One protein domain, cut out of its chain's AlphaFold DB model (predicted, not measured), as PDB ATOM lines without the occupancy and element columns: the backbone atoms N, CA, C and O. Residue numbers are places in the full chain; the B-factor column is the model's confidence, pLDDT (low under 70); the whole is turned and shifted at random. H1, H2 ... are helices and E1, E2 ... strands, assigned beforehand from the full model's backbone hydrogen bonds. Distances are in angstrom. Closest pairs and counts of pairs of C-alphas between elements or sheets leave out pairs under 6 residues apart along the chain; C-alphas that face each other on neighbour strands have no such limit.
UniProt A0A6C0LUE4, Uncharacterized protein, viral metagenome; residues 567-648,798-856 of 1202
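What this domain is: This is residues 567 to 648 and 798 to 856 of the 1202 residues of an uncharacterized protein of viral metagenome (UniProt A0A6C0LUE4). Amid long loops and little regular structure, H1 packs on both the antiparallel sheet E3-E4-E5 and the antiparallel hairpin E1-E2. Two named helices and five strands, E1 E2 H1 E3 E4 H2 E5, hold 49 of 141 printed residues, class mixed. The whole is compact, radius of gyration of the C-alphas 15.3 A, spans 44 by 34 by 34 A.

Where its parts are: E3 is residues 631 to 634, E4 639 to 644, E5 845 to 852, 19.8 A, ending at (-5.680, -18.496, 44.283). H1 is 597 to 614, 26.0 A; E1 567 to 571, beginning at (-9.631, -4.524, 29.900); E2 583 to 586; H2 817 to 820.

How they stand to each other: In the hairpin E3-E4, N 633 and O 641 are within hydrogen-bond range at 3.0 A; between the antiparallel neighbours E4 and E5, N 642 and O 847 are within hydrogen-bond range at 3.0 A. In two layers, helix on sheet, H1 runs along E3, closest C-alphas Asn 605 and Lys 631, 5.9 A. H1 touches E2, closest C-alphas Gly 607 and Ile 585, 5.2 A. N 569 and O 583 pair E1 with E2, 2.8 A. H2 is not on the sheet E3-E4-E5. Every O i to N i+4 pair in H1 is within hydrogen-bond range; H2 is too short for one.

The domain as a whole: The farthest C-alphas, Gly 575 and Asn 856, are 48.4 A apart. Residues 649 to 797 are cut out, C-alphas 648 and 798 being 20.9 A apart. Links E1 to E2, H1 to E3 and H2 to E5 are long. Residues 839 to 842 have pLDDT under 70.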
ATOM      1  N   ILE A 567     -10.998  -4.156  30.264       96.12
ATOM      2  CA  ILE A 567      -9.631  -4.524  29.900       96.12
ATOM      3  C   ILE A 567      -9.245  -3.693  28.677       96.12
ATOM      4  O   ILE A 567      -9.968  -3.657  27.681       96.12
ATOM      5  N   TYR A 568      -8.121  -2.992  28.761       95.38
ATOM      6  CA  TYR A 568      -7.580  -2.163  27.696       95.38
ATOM      7  C   TYR A 568      -6.333  -2.814  27.113       95.38
ATOM      8  O   TYR A 568      -5.368  -3.068  27.831       95.38
ATOM      9  N   LEU A 569      -6.356  -3.080  25.814       96.50
ATOM     10  CA  LEU A 569      -5.214  -3.577  25.059       96.50
ATOM     11  C   LEU A 569      -4.687  -2.426  24.210       96.50
ATOM     12  O   LEU A 569      -5.277  -2.094  23.184       96.50
ATOM     13  N   LYS A 570      -3.589  -1.814  24.652       95.06
ATOM     14  CA  LYS A 570      -2.968  -0.667  23.986       95.06
ATOM     15  C   LYS A 570      -1.892  -1.130  23.014       95.06
ATOM     16  O   LYS A 570      -0.949  -1.804  23.431       95.06
ATOM     17  N   CYS A 571      -2.012  -0.766  21.744       94.31
ATOM     18  CA  CYS A 571      -1.015  -1.070  20.733       94.31
ATOM     19  C   CYS A 571       0.261  -0.256  20.988       94.31
ATOM     20  O   CYS A 571       0.220   0.955  21.199       94.31
ATOM     21  N   LYS A 572       1.409  -0.933  20.953       92.62
ATOM     22  CA  LYS A 572       2.752  -0.339  21.049       92.62
ATOM     23  C   LYS A 572       3.624  -0.662  19.832       92.62
ATOM     24  O   LYS A 572       4.839  -0.481  19.875       92.62
ATOM     25  N   ALA A 573       3.038  -1.211  18.767       90.62
ATOM     26  CA  ALA A 573       3.758  -1.445  17.522       90.62
ATOM     27  C   ALA A 573       4.161  -0.101  16.905       90.62
ATOM     28  O   ALA A 573       3.302   0.724  16.614       90.62
ATOM     29  N   THR A 574       5.456   0.106  16.672       87.69
ATOM     30  CA  THR A 574       5.978   1.337  16.066       87.69
ATOM     31  C   THR A 574       5.282   1.643  14.736       87.69
ATOM     32  O   THR A 574       5.291   0.803  13.836       87.69
ATOM     33  N   GLY A 575       4.688   2.834  14.611       87.19
ATOM     34  CA  GLY A 575       3.954   3.263  13.410       87.19
ATOM     35  C   GLY A 575       2.493   2.797  13.361       87.19
ATOM     36  O   GLY A 575       1.758   3.161  12.445       87.19
ATOM     37  N   TYR A 576       2.063   2.030  14.361       91.38
ATOM     38  CA  TYR A 576       0.702   1.520  14.533       91.38
ATOM     39  C   TYR A 576       0.175   1.784  15.960       91.38
ATOM     40  O   TYR A 576      -0.923   1.361  16.311       91.38
ATOM     41  N   ASP A 577       0.921   2.506  16.791       90.69
ATOM     42  CA  ASP A 577       0.608   2.905  18.164       90.69
ATOM     43  C   ASP A 577      -0.396   4.070  18.202       90.69
ATOM     44  O   ASP A 577      -0.144   5.152  18.730       90.69
ATOM     45  N   ILE A 578      -1.562   3.846  17.595       91.75
ATOM     46  CA  ILE A 578      -2.678   4.791  17.530       91.75
ATOM     47  C   ILE A 578      -3.953   4.160  18.083       91.75
ATOM     48  O   ILE A 578      -4.153   2.951  18.000       91.75
ATOM     49  N   SER A 579      -4.868   4.996  18.575       90.88
ATOM     50  CA  SER A 579      -6.087   4.547  19.265       90.88
ATOM     51  C   SER A 579      -7.011   3.652  18.429       90.88
ATOM     52  O   SER A 579      -7.786   2.892  18.995       90.88
ATOM     53  N   MET A 580      -6.929   3.698  17.094       91.44
ATOM     54  CA  MET A 580      -7.694   2.809  16.202       91.44
ATOM     55  C   MET A 580      -7.252   1.341  16.269       91.44
ATOM     56  O   MET A 580      -8.001   0.453  15.860       91.44
ATOM     57  N   ASN A 581      -6.040   1.083  16.762       93.88
ATOM     58  CA  ASN A 581      -5.497  -0.262  16.918       93.88
ATOM     59  C   ASN A 581      -5.610  -0.783  18.351       93.88
ATOM     60  O   ASN A 581      -5.232  -1.932  18.587       93.88
ATOM     61  N   ASP A 582      -6.130   0.032  19.272       95.44
ATOM     62  CA  ASP A 582      -6.379  -0.334  20.661       95.44
ATOM     63  C   ASP A 582      -7.721  -1.065  20.795       95.44
ATOM     64  O   ASP A 582      -8.675  -0.792  20.064       95.44
ATOM     65  N   TYR A 583      -7.826  -1.963  21.777       96.88
ATOM     66  CA  TYR A 583      -9.082  -2.648  22.089       96.88
ATOM     67  C   TYR A 583      -9.543  -2.349  23.507       96.88
ATOM     68  O   TYR A 583      -8.763  -2.390  24.459       96.88
ATOM     69  N   LYS A 584     -10.847  -2.099  23.649       95.56
ATOM     70  CA  LYS A 584     -11.503  -1.870  24.934       95.56
ATOM     71  C   LYS A 584     -12.567  -2.935  25.176       95.56
ATOM     72  O   LYS A 584     -13.663  -2.866  24.627       95.56
ATOM     73  N   ILE A 585     -12.232  -3.897  26.024       97.25
ATOM     74  CA  ILE A 585     -13.082  -5.028  26.395       97.25
ATOM     75  C   ILE A 585     -13.902  -4.625  27.616       97.25
ATOM     76  O   ILE A 585     -13.405  -4.629  28.742       97.25
ATOM     77  N   MET A 586     -15.157  -4.248  27.389       95.12
ATOM     78  CA  MET A 586     -16.071  -3.811  28.445       95.12
ATOM     79  C   MET A 586     -16.600  -4.996  29.258       95.12
ATOM     80  O   MET A 586     -17.046  -5.988  28.683       95.12
ATOM     81  N   VAL A 587     -16.630  -4.857  30.584       95.19
ATOM     82  CA  VAL A 587     -17.326  -5.777  31.491       95.19
ATOM     83  C   VAL A 587     -18.635  -5.125  31.929       95.19
ATOM     84  O   VAL A 587     -18.644  -4.011  32.454       95.19
ATOM     85  N   ALA A 588     -19.757  -5.803  31.689       94.19
ATOM     86  CA  ALA A 588     -21.076  -5.290  32.051       94.19
ATOM     87  C   ALA A 588     -21.235  -5.156  33.577       94.19
ATOM     88  O   ALA A 588     -20.684  -5.958  34.332       94.19
ATOM     89  N   ASN A 589     -22.032  -4.186  34.030       93.56
ATOM     90  CA  ASN A 589     -22.379  -4.057  35.447       93.56
ATOM     91  C   ASN A 589     -23.225  -5.246  35.922       93.56
ATOM     92  O   ASN A 589     -24.102  -5.724  35.205       93.56
ATOM     93  N   SER A 590     -22.982  -5.688  37.153       90.50
ATOM     94  CA  SER A 590     -23.766  -6.726  37.810       90.50
ATOM     95  C   SER A 590     -25.122  -6.190  38.283       90.50
ATOM     96  O   SER A 590     -25.336  -4.981  38.409       90.50
ATOM     97  N   SER A 591     -26.022  -7.099  38.665       86.94
ATOM     98  CA  SER A 591     -27.195  -6.740  39.473       86.94
ATOM     99  C   SER A 591     -26.777  -6.212  40.858       86.94
ATOM    100  O   SER A 591     -25.597  -6.260  41.230       86.94
ATOM    101  N   SER A 592     -27.746  -5.758  41.658       83.81
ATOM    102  CA  SER A 592     -27.518  -5.324  43.046       83.81
ATOM    103  C   SER A 592     -26.965  -6.426  43.960       83.81
ATOM    104  O   SER A 592     -26.457  -6.121  45.033       83.81
ATOM    105  N   ILE A 593     -27.058  -7.695  43.549       77.81
ATOM    106  CA  ILE A 593     -26.569  -8.861  44.299       77.81
ATOM    107  C   ILE A 593     -25.084  -9.149  43.981       77.81
ATOM    108  O   ILE A 593     -24.419  -9.862  44.732       77.81
ATOM    109  N   GLY A 594     -24.527  -8.550  42.921       85.25
ATOM    110  CA  GLY A 594     -23.175  -8.839  42.434       85.25
ATOM    111  C   GLY A 594     -23.113 -10.053  41.503       85.25
ATOM    112  O   GLY A 594     -24.098 -10.767  41.339       85.25
ATOM    113  N   TYR A 595     -21.955 -10.277  40.883       84.50
ATOM    114  CA  TYR A 595     -21.649 -11.492  40.128       84.50
ATOM    115  C   TYR A 595     -21.118 -12.595  41.045       84.50
ATOM    116  O   TYR A 595     -20.237 -12.353  41.870       84.50
ATOM    117  N   SER A 596     -21.564 -13.832  40.857       81.25
ATOM    118  CA  SER A 596     -20.773 -15.011  41.223       81.25
ATOM    119  C   SER A 596     -19.473 -15.064  40.407       81.25
ATOM    120  O   SER A 596     -19.338 -14.381  39.389       81.25
ATOM    121  N   LEU A 597     -18.503 -15.891  40.813       81.75
ATOM    122  CA  LEU A 597     -17.259 -16.041  40.050       81.75
ATOM    123  C   LEU A 597     -17.525 -16.422  38.591       81.75
ATOM    124  O   LEU A 597     -16.997 -15.787  37.686       81.75
ATOM    125  N   THR A 598     -18.368 -17.430  38.368       79.88
ATOM    126  CA  THR A 598     -18.699 -17.932  37.032       79.88
ATOM    127  C   THR A 598     -19.361 -16.849  36.179       79.88
ATOM    128  O   THR A 598     -18.976 -16.666  35.027       79.88
ATOM    129  N   GLU A 599     -20.288 -16.070  36.746       85.25
ATOM    130  CA  GLU A 599     -20.904 -14.938  36.041       85.25
ATOM    131  C   GLU A 599     -19.895 -13.827  35.744       85.25
ATOM    132  O   GLU A 599     -19.947 -13.235  34.671       85.25
ATOM    133  N   HIS A 600     -18.947 -13.566  36.648       89.31
ATOM    134  CA  HIS A 600     -17.925 -12.543  36.447       89.31
ATOM    135  C   HIS A 600     -16.969 -12.927  35.305       89.31
ATOM    136  O   HIS A 600     -16.735 -12.123  34.404       89.31
ATOM    137  N   ILE A 601     -16.487 -14.176  35.283       90.38
ATOM    138  CA  ILE A 601     -15.684 -14.729  34.177       90.38
ATOM    139  C   ILE A 601     -16.487 -14.714  32.869       90.38
ATOM    140  O   ILE A 601     -15.982 -14.296  31.827       90.38
ATOM    141  N   GLY A 602     -17.762 -15.107  32.926       90.62
ATOM    142  CA  GLY A 602     -18.678 -15.054  31.789       90.62
ATOM    143  C   GLY A 602     -18.863 -13.637  31.244       90.62
ATOM    144  O   GLY A 602     -18.791 -13.435  30.034       90.62
ATOM    145  N   ALA A 603     -19.027 -12.638  32.112       94.12
ATOM    146  CA  ALA A 603     -19.160 -11.237  31.724       94.12
ATOM    147  C   ALA A 603     -17.900 -10.710  31.020       94.12
ATOM    148  O   ALA A 603     -18.016 -10.004  30.018       94.12
ATOM    149  N   ILE A 604     -16.706 -11.094  31.489       96.19
ATOM    150  CA  ILE A 604     -15.437 -10.740  30.837       96.19
ATOM    151  C   ILE A 604     -15.339 -11.407  29.460       96.19
ATOM    152  O   ILE A 604     -15.071 -10.730  28.468       96.19
ATOM    153  N   ASN A 605     -15.618 -12.711  29.369       97.06
ATOM    154  CA  ASN A 605     -15.574 -13.455  28.106       97.06
ATOM    155  C   ASN A 605     -16.594 -12.934  27.082       97.06
ATOM    156  O   ASN A 605     -16.262 -12.783  25.907       97.06
ATOM    157  N   ASN A 606     -17.799 -12.564  27.518       96.56
ATOM    158  CA  ASN A 606     -18.783 -11.892  26.667       96.56
ATOM    159  C   ASN A 606     -18.264 -10.537  26.162       96.56
ATOM    160  O   ASN A 606     -18.473 -10.195  24.996       96.56
ATOM    161  N   GLY A 607     -17.542  -9.791  27.003       96.75
ATOM    162  CA  GLY A 607     -16.825  -8.581  26.606       96.75
ATOM    163  C   GLY A 607     -15.785  -8.842  25.511       96.75
ATOM    164  O   GLY A 607     -15.717  -8.083  24.541       96.75
ATOM    165  N   ILE A 608     -15.017  -9.933  25.616       97.38
ATOM    166  CA  ILE A 608     -14.017 -10.339  24.610       97.38
ATOM    167  C   ILE A 608     -14.711 -10.657  23.282       97.38
ATOM    168  O   ILE A 608     -14.339 -10.111  22.245       97.38
ATOM    169  N   VAL A 609     -15.763 -11.480  23.311       97.31
ATOM    170  CA  VAL A 609     -16.537 -11.853  22.116       97.31
ATOM    171  C   VAL A 609     -17.163 -10.625  21.453       97.31
ATOM    172  O   VAL A 609     -17.086 -10.478  20.234       97.31
ATOM    173  N   SER A 610     -17.751  -9.722  22.241       96.62
ATOM    174  CA  SER A 610     -18.341  -8.474  21.745       96.62
ATOM    175  C   SER A 610     -17.296  -7.583  21.067       96.62
ATOM    176  O   SER A 610     -17.510  -7.106  19.952       96.62
ATOM    177  N   THR A 611     -16.122  -7.441  21.692       96.56
ATOM    178  CA  THR A 611     -14.992  -6.682  21.136       96.56
ATOM    179  C   THR A 611     -14.469  -7.324  19.854       96.56
ATOM    180  O   THR A 611     -14.212  -6.627  18.883       96.56
ATOM    181  N   ASN A 612     -14.368  -8.651  19.786       96.69
ATOM    182  CA  ASN A 612     -13.965  -9.324  18.555       96.69
ATOM    183  C   ASN A 612     -15.003  -9.141  17.437       96.69
ATOM    184  O   ASN A 612     -14.654  -8.857  16.293       96.69
ATOM    185  N   ASN A 613     -16.294  -9.241  17.754       96.38
ATOM    186  CA  ASN A 613     -17.357  -9.040  16.773       96.38
ATOM    187  C   ASN A 613     -17.355  -7.624  16.178       96.38
ATOM    188  O   ASN A 613     -17.669  -7.486  15.000       96.38
ATOM    189  N   SER A 614     -16.961  -6.596  16.938       94.75
ATOM    190  CA  SER A 614     -16.850  -5.228  16.407       94.75
ATOM    191  C   SER A 614     -15.670  -5.034  15.445       94.75
ATOM    192  O   SER A 614     -15.668  -4.071  14.681       94.75
ATOM    193  N   THR A 615     -14.703  -5.958  15.428       92.81
ATOM    194  CA  THR A 615     -13.564  -5.951  14.487       92.81
ATOM    195  C   THR A 615     -13.835  -6.724  13.193       92.81
ATOM    196  O   THR A 615     -13.029  -6.679  12.262       92.81
ATOM    197  N   LYS A 616     -14.968  -7.437  13.101       93.50
ATOM    198  CA  LYS A 616     -15.315  -8.211  11.906       93.50
ATOM    199  C   LYS A 616     -15.635  -7.298  10.728       93.50
ATOM    200  O   LYS A 616     -16.423  -6.362  10.833       93.50
ATOM    201  N   THR A 617     -15.076  -7.628   9.571       86.00
ATOM    202  CA  THR A 617     -15.346  -6.960   8.290       86.00
ATOM    203  C   THR A 617     -15.587  -8.003   7.197       86.00
ATOM    204  O   THR A 617     -15.384  -9.197   7.414       86.00
ATOM    205  N   SER A 618     -15.975  -7.582   5.989       83.19
ATOM    206  CA  SER A 618     -16.102  -8.497   4.840       83.19
ATOM    207  C   SER A 618     -14.794  -9.218   4.485       83.19
ATOM    208  O   SER A 618     -14.834 -10.286   3.878       83.19
ATOM    209  N   LYS A 619     -13.645  -8.653   4.877       78.69
ATOM    210  CA  LYS A 619     -12.301  -9.192   4.621       78.69
ATOM    211  C   LYS A 619     -11.639  -9.792   5.871       78.69
ATOM    212  O   LYS A 619     -10.636 -10.487   5.750       78.69
ATOM    213  N   ASN A 620     -12.221  -9.576   7.053       86.44
ATOM    214  CA  ASN A 620     -11.864 -10.235   8.308       86.44
ATOM    215  C   ASN A 620     -13.129 -10.802   8.973       86.44
ATOM    216  O   ASN A 620     -13.705 -10.192   9.871       86.44
ATOM    217  N   THR A 621     -13.594 -11.958   8.505       90.38
ATOM    218  CA  THR A 621     -14.865 -12.552   8.956       90.38
ATOM    219  C   THR A 621     -14.790 -13.148  10.365       90.38
ATOM    220  O   THR A 621     -15.818 -13.295  11.030       90.38
ATOM    221  N   THR A 622     -13.588 -13.466  10.846       92.00
ATOM    222  CA  THR A 622     -13.344 -14.036  12.180       92.00
ATOM    223  C   THR A 622     -13.114 -12.974  13.253       92.00
ATOM    224  O   THR A 622     -13.383 -13.250  14.421       92.00
ATOM    225  N   GLY A 623     -12.710 -11.761  12.861       94.06
ATOM    226  CA  GLY A 623     -12.305 -10.681  13.763       94.06
ATOM    227  C   GLY A 623     -10.810 -10.741  14.106       94.06
ATOM    228  O   GLY A 623     -10.092 -11.627  13.639       94.06
ATOM    229  N   ASP A 624     -10.323  -9.754  14.856       95.00
ATOM    230  CA  ASP A 624      -8.904  -9.569  15.191       95.00
ATOM    231  C   ASP A 624      -8.419 -10.501  16.320       95.00
ATOM    232  O   ASP A 624      -7.211 -10.656  16.503       95.00
ATOM    233  N   PHE A 625      -9.329 -11.144  17.062       95.69
ATOM    234  CA  PHE A 625      -9.007 -12.118  18.107       95.69
ATOM    235  C   PHE A 625      -9.272 -13.547  17.641       95.69
ATOM    236  O   PHE A 625     -10.335 -13.860  17.101       95.69
ATOM    237  N   ASN A 626      -8.353 -14.455  17.963       94.50
ATOM    238  CA  ASN A 626      -8.652 -15.881  17.924       94.50
ATOM    239  C   ASN A 626      -9.459 -16.245  19.177       94.50
ATOM    240  O   ASN A 626      -8.896 -16.328  20.268       94.50
ATOM    241  N   ILE A 627     -10.778 -16.414  19.045       93.44
ATOM    242  CA  ILE A 627     -11.686 -16.539  20.197       93.44
ATOM    243  C   ILE A 627     -11.577 -17.885  20.930       93.44
ATOM    244  O   ILE A 627     -11.898 -17.967  22.112       93.44
ATOM    245  N   ASP A 628     -11.066 -18.923  20.263       89.81
ATOM    246  CA  ASP A 628     -10.841 -20.231  20.889       89.81
ATOM    247  C   ASP A 628      -9.666 -20.178  21.882       89.81
ATOM    248  O   ASP A 628      -9.656 -20.867  22.916       89.81
ATOM    249  N   ALA A 629      -8.693 -19.312  21.577       91.44
ATOM    250  CA  ALA A 629      -7.506 -19.055  22.381       91.44
ATOM    251  C   ALA A 629      -7.656 -17.840  23.310       91.44
ATOM    252  O   ALA A 629      -7.122 -17.875  24.413       91.44
ATOM    253  N   THR A 630      -8.380 -16.787  22.923       95.31
ATOM    254  CA  THR A 630      -8.545 -15.553  23.710       95.31
ATOM    255  C   THR A 630      -9.715 -15.683  24.670       95.31
ATOM    256  O   THR A 630     -10.869 -15.490  24.288       95.31
ATOM    257  N   LYS A 631      -9.431 -16.002  25.932       94.94
ATOM    258  CA  LYS A 631     -10.458 -16.230  26.952       94.94
ATOM    259  C   LYS A 631      -9.910 -16.047  28.354       94.94
ATOM    260  O   LYS A 631      -8.708 -16.064  28.595       94.94
ATOM    261  N   THR A 632     -10.825 -15.918  29.296       94.81
ATOM    262  CA  THR A 632     -10.544 -15.961  30.725       94.81
ATOM    263  C   THR A 632     -11.115 -17.224  31.345       94.81
ATOM    264  O   THR A 632     -12.179 -17.698  30.938       94.81
ATOM    265  N   TYR A 633     -10.395 -17.796  32.306       89.75
ATOM    266  CA  TYR A 633     -10.797 -19.016  33.002       89.75
ATOM    267  C   TYR A 633     -10.126 -19.119  34.374       89.75
ATOM    268  O   TYR A 633      -9.181 -18.395  34.684       89.75
ATOM    269  N   ILE A 634     -10.627 -20.034  35.201       84.06
ATOM    270  CA  ILE A 634     -10.001 -20.417  36.465       84.06
ATOM    271  C   ILE A 634      -9.299 -21.751  36.247       84.06
ATOM    272  O   ILE A 634      -9.922 -22.691  35.758       84.06
ATOM    273  N   ASP A 635      -8.009 -21.832  36.567       79.19
ATOM    274  CA  ASP A 635      -7.273 -23.094  36.468       79.19
ATOM    275  C   ASP A 635      -7.518 -24.014  37.678       79.19
ATOM    276  O   ASP A 635      -8.181 -23.654  38.656       79.19
ATOM    277  N   ASN A 636      -6.948 -25.220  37.634       70.56
ATOM    278  CA  ASN A 636      -7.084 -26.219  38.700       70.56
ATOM    279  C   ASN A 636      -6.490 -25.759  40.045       70.56
ATOM    280  O   ASN A 636      -6.912 -26.226  41.103       70.56
ATOM    281  N   ASN A 637      -5.571 -24.791  40.027       75.06
ATOM    282  CA  ASN A 637      -5.011 -24.171  41.230       75.06
ATOM    283  C   ASN A 637      -5.887 -23.020  41.754       75.06
ATOM    284  O   ASN A 637      -5.513 -22.327  42.701       75.06
ATOM    285  N   SER A 638      -7.073 -22.834  41.168       77.12
ATOM    286  CA  SER A 638      -8.006 -21.748  41.449       77.12
ATOM    287  C   SER A 638      -7.441 -20.365  41.137       77.12
ATOM    288  O   SER A 638      -7.842 -19.398  41.775       77.12
ATOM    289  N   LYS A 639      -6.513 -20.242  40.185       85.56
ATOM    290  CA  LYS A 639      -5.966 -18.947  39.764       85.56
ATOM    291  C   LYS A 639      -6.725 -18.419  38.555       85.56
ATOM    292  O   LYS A 639      -7.102 -19.177  37.659       85.56
ATOM    293  N   PHE A 640      -6.948 -17.108  38.532       90.44
ATOM    294  CA  PHE A 640      -7.497 -16.431  37.363       90.44
ATOM    295  C   PHE A 640      -6.462 -16.410  36.242       90.44
ATOM    296  O   PHE A 640      -5.303 -16.054  36.462       90.44
ATOM    297  N   ASN A 641      -6.890 -16.799  35.049       92.50
ATOM    298  CA  ASN A 641      -6.085 -16.798  33.844       92.50
ATOM    299  C   ASN A 641      -6.772 -15.954  32.774       92.50
ATOM    300  O   ASN A 641      -7.987 -16.047  32.596       92.50
ATOM    301  N   ILE A 642      -5.982 -15.179  32.034       94.19
ATOM    302  CA  ILE A 642      -6.390 -14.566  30.771       94.19
ATOM    303  C   ILE A 642      -5.396 -14.964  29.686       94.19
ATOM    304  O   ILE A 642      -4.191 -14.747  29.811       94.19
ATOM    305  N   SER A 643      -5.904 -15.560  28.617       94.06
ATOM    306  CA  SER A 643      -5.155 -15.831  27.400       94.06
ATOM    307  C   SER A 643      -5.537 -14.816  26.327       94.06
ATOM    308  O   SER A 643      -6.711 -14.474  26.174       94.06
ATOM    309  N   VAL A 644      -4.539 -14.298  25.610       94.94
ATOM    310  CA  VAL A 644      -4.695 -13.254  24.591       94.94
ATOM    311  C   VAL A 644      -3.977 -13.673  23.314       94.94
ATOM    312  O   VAL A 644      -2.753 -13.810  23.301       94.94
ATOM    313  N   ASP A 645      -4.750 -13.848  22.244       94.69
ATOM    314  CA  ASP A 645      -4.286 -14.186  20.899       94.69
ATOM    315  C   ASP A 645      -4.868 -13.181  19.896       94.69
ATOM    316  O   ASP A 645      -6.056 -13.220  19.555       94.69
ATOM    317  N   ILE A 646      -4.025 -12.235  19.477       94.38
ATOM    318  CA  ILE A 646      -4.396 -11.147  18.570       94.38
ATOM    319  C   ILE A 646      -3.709 -11.391  17.235       94.38
ATOM    320  O   ILE A 646      -2.502 -11.606  17.178       94.38
ATOM    321  N   ASN A 647      -4.470 -11.276  16.152       91.62
ATOM    322  CA  ASN A 647      -3.964 -11.323  14.790       91.62
ATOM    323  C   ASN A 647      -4.619 -10.219  13.955       91.62
ATOM    324  O   ASN A 647      -5.422 -10.487  13.059       91.62
ATOM    325  N   LYS A 648      -4.280  -8.963  14.262       92.56
ATOM    326  CA  LYS A 648      -4.767  -7.812  13.495       92.56
ATOM    327  C   LYS A 648      -4.023  -7.746  12.167       92.56
ATOM    328  O   LYS A 648      -2.794  -7.659  12.164       92.56
ATOM    329  N   PHE A 798      -5.962  -3.458  33.207       93.31
ATOM    330  CA  PHE A 798      -7.249  -3.681  33.860       93.31
ATOM    331  C   PHE A 798      -7.703  -2.395  34.544       93.31
ATOM    332  O   PHE A 798      -7.155  -1.997  35.566       93.31
ATOM    333  N   TYR A 799      -8.685  -1.710  33.965       91.69
ATOM    334  CA  TYR A 799      -9.164  -0.432  34.482       91.69
ATOM    335  C   TYR A 799     -10.471  -0.598  35.253       91.69
ATOM    336  O   TYR A 799     -11.394  -1.278  34.790       91.69
ATOM    337  N   ASP A 800     -10.571   0.070  36.400       91.50
ATOM    338  CA  ASP A 800     -11.803   0.204  37.170       91.50
ATOM    339  C   ASP A 800     -11.888   1.609  37.783       91.50
ATOM    340  O   ASP A 800     -11.030   2.000  38.575       91.50
ATOM    341  N   SER A 801     -12.937   2.374  37.471       88.81
ATOM    342  CA  SER A 801     -13.093   3.737  37.995       88.81
ATOM    343  C   SER A 801     -13.316   3.797  39.514       88.81
ATOM    344  O   SER A 801     -13.281   4.884  40.081       88.81
ATOM    345  N   SER A 802     -13.571   2.669  40.193       87.06
ATOM    346  CA  SER A 802     -13.596   2.614  41.664       87.06
ATOM    347  C   SER A 802     -12.198   2.508  42.293       87.06
ATOM    348  O   SER A 802     -12.041   2.781  43.486       87.06
ATOM    349  N   ALA A 803     -11.191   2.110  41.507       85.94
ATOM    350  CA  ALA A 803      -9.810   1.904  41.942       85.94
ATOM    351  C   ALA A 803      -8.809   2.852  41.268       85.94
ATOM    352  O   ALA A 803      -7.706   3.022  41.790       85.94
ATOM    353  N   ASN A 804      -9.184   3.465  40.144       87.62
ATOM    354  CA  ASN A 804      -8.367   4.380  39.356       87.62
ATOM    355  C   ASN A 804      -8.934   5.811  39.373       87.62
ATOM    356  O   ASN A 804     -10.149   6.003  39.399       87.62
ATOM    357  N   ASP A 805      -8.060   6.819  39.313       84.12
ATOM    358  CA  ASP A 805      -8.470   8.219  39.145       84.12
ATOM    359  C   ASP A 805      -8.914   8.541  37.696       84.12
ATOM    360  O   ASP A 805      -8.883   7.696  36.792       84.12
ATOM    361  N   VAL A 806      -9.324   9.794  37.459       78.81
ATOM    362  CA  VAL A 806      -9.733  10.296  36.129       78.81
ATOM    363  C   VAL A 806      -8.602  10.292  35.094       78.81
ATOM    364  O   VAL A 806      -8.877  10.275  33.897       78.81
ATOM    365  N   ASN A 807      -7.345  10.291  35.544       79.69
ATOM    366  CA  ASN A 807      -6.157  10.224  34.695       79.69
ATOM    367  C   ASN A 807      -5.708   8.770  34.463       79.69
ATOM    368  O   ASN A 807      -4.852   8.506  33.622       79.69
ATOM    369  N   GLY A 808      -6.303   7.818  35.182       75.31
ATOM    370  CA  GLY A 808      -6.004   6.403  35.114       75.31
ATOM    371  C   GLY A 808      -5.008   5.884  36.153       75.31
ATOM    372  O   GLY A 808      -4.768   4.681  36.170       75.31
ATOM    373  N   ASN A 809      -4.455   6.702  37.037       85.12
ATOM    374  CA  ASN A 809      -3.515   6.196  38.039       85.12
ATOM    375  C   ASN A 809      -4.248   5.324  39.060       85.12
ATOM    376  O   ASN A 809      -5.395   5.609  39.419       85.12
ATOM    377  N   LEU A 810      -3.603   4.257  39.527       85.25
ATOM    378  CA  LEU A 810      -4.156   3.415  40.585       85.25
ATOM    379  C   LEU A 810      -4.147   4.171  41.926       85.25
ATOM    380  O   LEU A 810      -3.092   4.560  42.415       85.25
ATOM    381  N   ILE A 811      -5.320   4.356  42.538       85.31
ATOM    382  CA  ILE A 811      -5.484   5.092  43.807       85.31
ATOM    383  C   ILE A 811      -5.902   4.197  44.980       85.31
ATOM    384  O   ILE A 811      -5.570   4.495  46.124       85.31
ATOM    385  N   SER A 812      -6.622   3.097  44.728       84.50
ATOM    386  CA  SER A 812      -7.021   2.138  45.768       84.50
ATOM    387  C   SER A 812      -7.308   0.760  45.175       84.50
ATOM    388  O   SER A 812      -8.422   0.465  44.742       84.50
ATOM    389  N   TYR A 813      -6.300  -0.115  45.182       80.75
ATOM    390  CA  TYR A 813      -6.407  -1.452  44.591       80.75
ATOM    391  C   TYR A 813      -7.535  -2.300  45.210       80.75
ATOM    392  O   TYR A 813      -8.312  -2.911  44.483       80.75
ATOM    393  N   GLY A 814      -7.692  -2.291  46.540       77.38
ATOM    394  CA  GLY A 814      -8.666  -3.142  47.244       77.38
ATOM    395  C   GLY A 814     -10.148  -2.849  46.949       77.38
ATOM    396  O   GLY A 814     -11.004  -3.687  47.258       77.38
ATOM    397  N   ASN A 815     -10.447  -1.692  46.346       72.25
ATOM    398  CA  ASN A 815     -11.802  -1.252  45.998       72.25
ATOM    399  C   ASN A 815     -12.236  -1.660  44.577       72.25
ATOM    400  O   ASN A 815     -13.427  -1.606  44.269       72.25
ATOM    401  N   GLY A 816     -11.294  -2.068  43.720       79.06
ATOM    402  CA  GLY A 816     -11.566  -2.456  42.334       79.06
ATOM    403  C   GLY A 816     -12.053  -3.893  42.201       79.06
ATOM    404  O   GLY A 816     -11.628  -4.771  42.959       79.06
ATOM    405  N   THR A 817     -12.883  -4.164  41.193       87.25
ATOM    406  CA  THR A 817     -13.364  -5.518  40.873       87.25
ATOM    407  C   THR A 817     -12.211  -6.480  40.576       87.25
ATOM    408  O   THR A 817     -12.228  -7.642  40.980       87.25
ATOM    409  N   TRP A 818     -11.150  -5.973  39.939       90.00
ATOM    410  CA  TRP A 818      -9.986  -6.755  39.525       90.00
ATOM    411  C   TRP A 818      -9.211  -7.327  40.717       90.00
ATOM    412  O   TRP A 818      -8.677  -8.434  40.633       90.00
ATOM    413  N   SER A 819      -9.258  -6.650  41.873       87.75
ATOM    414  CA  SER A 819      -8.666  -7.163  43.114       87.75
ATOM    415  C   SER A 819      -9.354  -8.423  43.636       87.75
ATOM    416  O   SER A 819      -8.710  -9.256  44.271       87.75
ATOM    417  N   LYS A 820     -10.646  -8.612  43.328       85.69
ATOM    418  CA  LYS A 820     -11.407  -9.815  43.708       85.69
ATOM    419  C   LYS A 820     -11.024 -11.034  42.867       85.69
ATOM    420  O   LYS A 820     -11.208 -12.160  43.315       85.69
ATOM    421  N   LEU A 821     -10.444 -10.804  41.688       88.12
ATOM    422  CA  LEU A 821      -9.842 -11.827  40.829       88.12
ATOM    423  C   LEU A 821      -8.318 -11.942  41.029       88.12
ATOM    424  O   LEU A 821      -7.661 -12.670  40.290       88.12
ATOM    425  N   TYR A 822      -7.763 -11.236  42.023       89.75
ATOM    426  CA  TYR A 822      -6.328 -11.168  42.316       89.75
ATOM    427  C   TYR A 822      -5.458 -10.740  41.123       89.75
ATOM    428  O   TYR A 822      -4.309 -11.170  41.012       89.75
ATOM    429  N   VAL A 823      -5.992  -9.888  40.244       90.56
ATOM    430  CA  VAL A 823      -5.218  -9.281  39.153       90.56
ATOM    431  C   VAL A 823      -4.118  -8.409  39.737       90.56
ATOM    432  O   VAL A 823      -4.434  -7.467  40.448       90.56
ATOM    433  N   ASP A 824      -2.850  -8.687  39.436       88.19
ATOM    434  CA  ASP A 824      -1.730  -7.930  40.006       88.19
ATOM    435  C   ASP A 824      -1.932  -6.410  39.868       88.19
ATOM    436  O   ASP A 824      -2.312  -5.913  38.805       88.19
ATOM    437  N   SER A 825      -1.684  -5.656  40.945       88.12
ATOM    438  CA  SER A 825      -1.902  -4.207  40.965       88.12
ATOM    439  C   SER A 825      -1.104  -3.472  39.887       88.12
ATOM    440  O   SER A 825      -1.565  -2.447  39.391       88.12
ATOM    441  N   SER A 826       0.054  -4.007  39.483       87.62
ATOM    442  CA  SER A 826       0.858  -3.462  38.381       87.62
ATOM    443  C   SER A 826       0.133  -3.504  37.032       87.62
ATOM    444  O   SER A 826       0.394  -2.672  36.167       87.62
ATOM    445  N   PHE A 827      -0.829  -4.413  36.848       90.38
ATOM    446  CA  PHE A 827      -1.616  -4.507  35.617       90.38
ATOM    447  C   PHE A 827      -2.785  -3.511  35.608       90.38
ATOM    448  O   PHE A 827      -3.430  -3.325  34.574       90.38
ATOM    449  N   CYS A 828      -3.071  -2.873  36.744       88.38
ATOM    450  CA  CYS A 828      -4.152  -1.900  36.901       88.38
ATOM    451  C   CYS A 828      -3.685  -0.443  36.744       88.38
ATOM    452  O   CYS A 828      -4.518   0.466  36.658       88.38
ATOM    453  N   ASP A 829      -2.372  -0.206  36.712       84.19
ATOM    454  CA  ASP A 829      -1.791   1.131  36.590       84.19
ATOM    455  C   ASP A 829      -1.756   1.635  35.133       84.19
ATOM    456  O   ASP A 829      -2.082   0.903  34.194       84.19
ATOM    457  N   ILE A 830      -1.403   2.908  34.933       83.19
ATOM    458  CA  ILE A 830      -1.538   3.621  33.658       83.19
ATOM    459  C   ILE A 830      -0.764   2.988  32.493       83.19
ATOM    460  O   ILE A 830      -1.280   2.964  31.370       83.19
ATOM    461  N   ASP A 831       0.413   2.427  32.772       81.81
ATOM    462  CA  ASP A 831       1.313   1.845  31.770       81.81
ATOM    463  C   ASP A 831       0.882   0.438  31.311       81.81
ATOM    464  O   ASP A 831       1.204   0.014  30.191       81.81
ATOM    465  N   GLY A 832       0.102  -0.261  32.144       85.88
ATOM    466  CA  GLY A 832      -0.275  -1.658  31.946       85.88
ATOM    467  C   GLY A 832       0.923  -2.616  31.941       85.88
ATOM    468  O   GLY A 832       2.056  -2.263  32.258       85.88
ATOM    469  N   TYR A 833       0.668  -3.861  31.552       92.31
ATOM    470  CA  TYR A 833       1.674  -4.908  31.448       92.31
ATOM    471  C   TYR A 833       1.999  -5.233  29.994       92.31
ATOM    472  O   TYR A 833       1.110  -5.471  29.178       92.31
ATOM    473  N   ASN A 834       3.288  -5.294  29.673       92.56
ATOM    474  CA  ASN A 834       3.746  -5.638  28.337       92.56
ATOM    475  C   ASN A 834       3.624  -7.151  28.074       92.56
ATOM    476  O   ASN A 834       4.383  -7.945  28.631       92.56
ATOM    477  N   LEU A 835       2.737  -7.537  27.151       91.81
ATOM    478  CA  LEU A 835       2.481  -8.938  26.802       91.81
ATOM    479  C   LEU A 835       3.686  -9.663  26.180       91.81
ATOM    480  O   LEU A 835       3.740 -10.889  26.249       91.81
ATOM    481  N   SER A 836       4.680  -8.944  25.635       87.25
ATOM    482  CA  SER A 836       5.915  -9.565  25.124       87.25
ATOM    483  C   SER A 836       6.825 -10.118  26.216       87.25
ATOM    484  O   SER A 836       7.759 -10.849  25.906       87.25
ATOM    485  N   ASN A 837       6.614  -9.737  27.479       84.62
ATOM    486  CA  ASN A 837       7.438 -10.207  28.595       84.62
ATOM    487  C   ASN A 837       7.068 -11.636  29.033       84.62
ATOM    488  O   ASN A 837       7.725 -12.204  29.902       84.62
ATOM    489  N   ILE A 838       6.023 -12.215  28.439       79.94
ATOM    490  CA  ILE A 838       5.544 -13.562  28.733       79.94
ATOM    491  C   ILE A 838       6.290 -14.549  27.835       79.94
ATOM    492  O   ILE A 838       6.107 -14.563  26.620       79.94
ATOM    493  N   THR A 839       7.122 -15.401  28.430       63.44
ATOM    494  CA  THR A 839       7.780 -16.506  27.724       63.44
ATOM    495  C   THR A 839       6.877 -17.738  27.745       63.44
ATOM    496  O   THR A 839       6.870 -18.481  28.728       63.44
ATOM    497  N   THR A 840       6.099 -17.965  26.687       60.66
ATOM    498  CA  THR A 840       5.287 -19.184  26.515       60.66
ATOM    499  C   THR A 840       5.806 -20.041  25.358       60.66
ATOM    500  O   THR A 840       6.412 -19.541  24.415       60.66
ATOM    501  N   SER A 841       5.561 -21.355  25.417       62.16
ATOM    502  CA  SER A 841       5.745 -22.279  24.281       62.16
ATOM    503  C   SER A 841       4.583 -22.221  23.275       62.16
ATOM    504  O   SER A 841       4.559 -22.978  22.307       62.16
ATOM    505  N   THR A 842       3.599 -21.354  23.522       66.94
ATOM    506  CA  THR A 842       2.360 -21.209  22.755       66.94
ATOM    507  C   THR A 842       2.418 -19.986  21.841       66.94
ATOM    508  O   THR A 842       3.159 -19.041  22.090       66.94
ATOM    509  N   THR A 843       1.587 -19.953  20.796       82.31
ATOM    510  CA  THR A 843       1.484 -18.813  19.860       82.31
ATOM    511  C   THR A 843       0.751 -17.597  20.432       82.31
ATOM    512  O   THR A 843       0.658 -16.582  19.750       82.31
ATOM    513  N   TYR A 844       0.247 -17.689  21.666       88.44
ATOM    514  CA  TYR A 844      -0.518 -16.670  22.388       88.44
ATOM    515  C   TYR A 844       0.061 -16.420  23.788       88.44
ATOM    516  O   TYR A 844       0.769 -17.271  24.339       88.44
ATOM    517  N   SER A 845      -0.257 -15.261  24.372       90.81
ATOM    518  CA  SER A 845       0.200 -14.859  25.710       90.81
ATOM    519  C   SER A 845      -0.805 -15.295  26.779       90.81
ATOM    520  O   SER A 845      -2.007 -15.115  26.595       90.81
ATOM    521  N   VAL A 846      -0.332 -15.830  27.910       91.44
ATOM    522  CA  VAL A 846      -1.172 -16.204  29.064       91.44
ATOM    523  C   VAL A 846      -0.687 -15.472  30.309       91.44
ATOM    524  O   VAL A 846       0.481 -15.590  30.669       91.44
ATOM    525  N   LEU A 847      -1.580 -14.739  30.977       91.12
ATOM    526  CA  LEU A 847      -1.334 -14.196  32.312       91.12
ATOM    527  C   LEU A 847      -2.071 -15.043  33.342       91.12
ATOM    528  O   LEU A 847      -3.301 -15.098  33.332       91.12
ATOM    529  N   THR A 848      -1.311 -15.643  34.254       90.06
ATOM    530  CA  THR A 848      -1.824 -16.398  35.400       90.06
ATOM    531  C   THR A 848      -1.599 -15.596  36.672       90.06
ATOM    532  O   THR A 848      -0.466 -15.228  36.984       90.06
ATOM    533  N   MET A 849      -2.664 -15.339  37.430       90.75
ATOM    534  CA  MET A 849      -2.561 -14.560  38.663       90.75
ATOM    535  C   MET A 849      -1.843 -15.325  39.779       90.75
ATOM    536  O   MET A 849      -1.949 -16.545  39.912       90.75
ATOM    537  N   SER A 850      -1.094 -14.598  40.605       78.88
ATOM    538  CA  SER A 850      -0.194 -15.173  41.613       78.88
ATOM    539  C   SER A 850      -0.944 -15.915  42.721       78.88
ATOM    540  O   SER A 850      -0.499 -16.979  43.160       78.88
ATOM    541  N   ASN A 851      -2.097 -15.380  43.133       85.00
ATOM    542  CA  ASN A 851      -2.900 -15.883  44.244       85.00
ATOM    543  C   ASN A 851      -4.110 -16.684  43.755       85.00
ATOM    544  O   ASN A 851      -4.717 -16.367  42.733       85.00
ATOM    545  N   SER A 852      -4.470 -17.715  44.517       81.62
ATOM    546  CA  SER A 852      -5.680 -18.496  44.283       81.62
ATOM    547  C   SER A 852      -6.911 -17.765  44.816       81.62
ATOM    548  O   SER A 852      -6.893 -17.164  45.891       81.62
ATOM    549  N   ILE A 853      -8.010 -17.840  44.069       81.50
ATOM    550  CA  ILE A 853      -9.298 -17.320  44.507       81.50
ATOM    551  C   ILE A 853      -9.928 -18.316  45.488       81.50
ATOM    552  O   ILE A 853     -10.043 -19.513  45.199       81.50
ATOM    553  N   SER A 854     -10.358 -17.820  46.651       75.62
ATOM    554  CA  SER A 854     -11.016 -18.630  47.683       75.62
ATOM    555  C   SER A 854     -12.282 -19.283  47.131       75.62
ATOM    556  O   SER A 854     -13.203 -18.592  46.705       75.62
ATOM    557  N   SER A 855     -12.326 -20.612  47.099       76.88
ATOM    558  CA  SER A 855     -13.454 -21.393  46.587       76.88
ATOM    559  C   SER A 855     -13.747 -22.574  47.498       76.88
ATOM    560  O   SER A 855     -12.867 -23.074  48.202       76.88
ATOM    561  N   ASN A 856     -15.000 -23.021  47.500       81.31
ATOM    562  CA  ASN A 856     -15.354 -24.255  48.174       81.31
ATOM    563  C   ASN A 856     -14.776 -25.436  47.393       81.31
ATOM    564  O   ASN A 856     -15.052 -25.599  46.203       81.31
TER     565      ASN A 856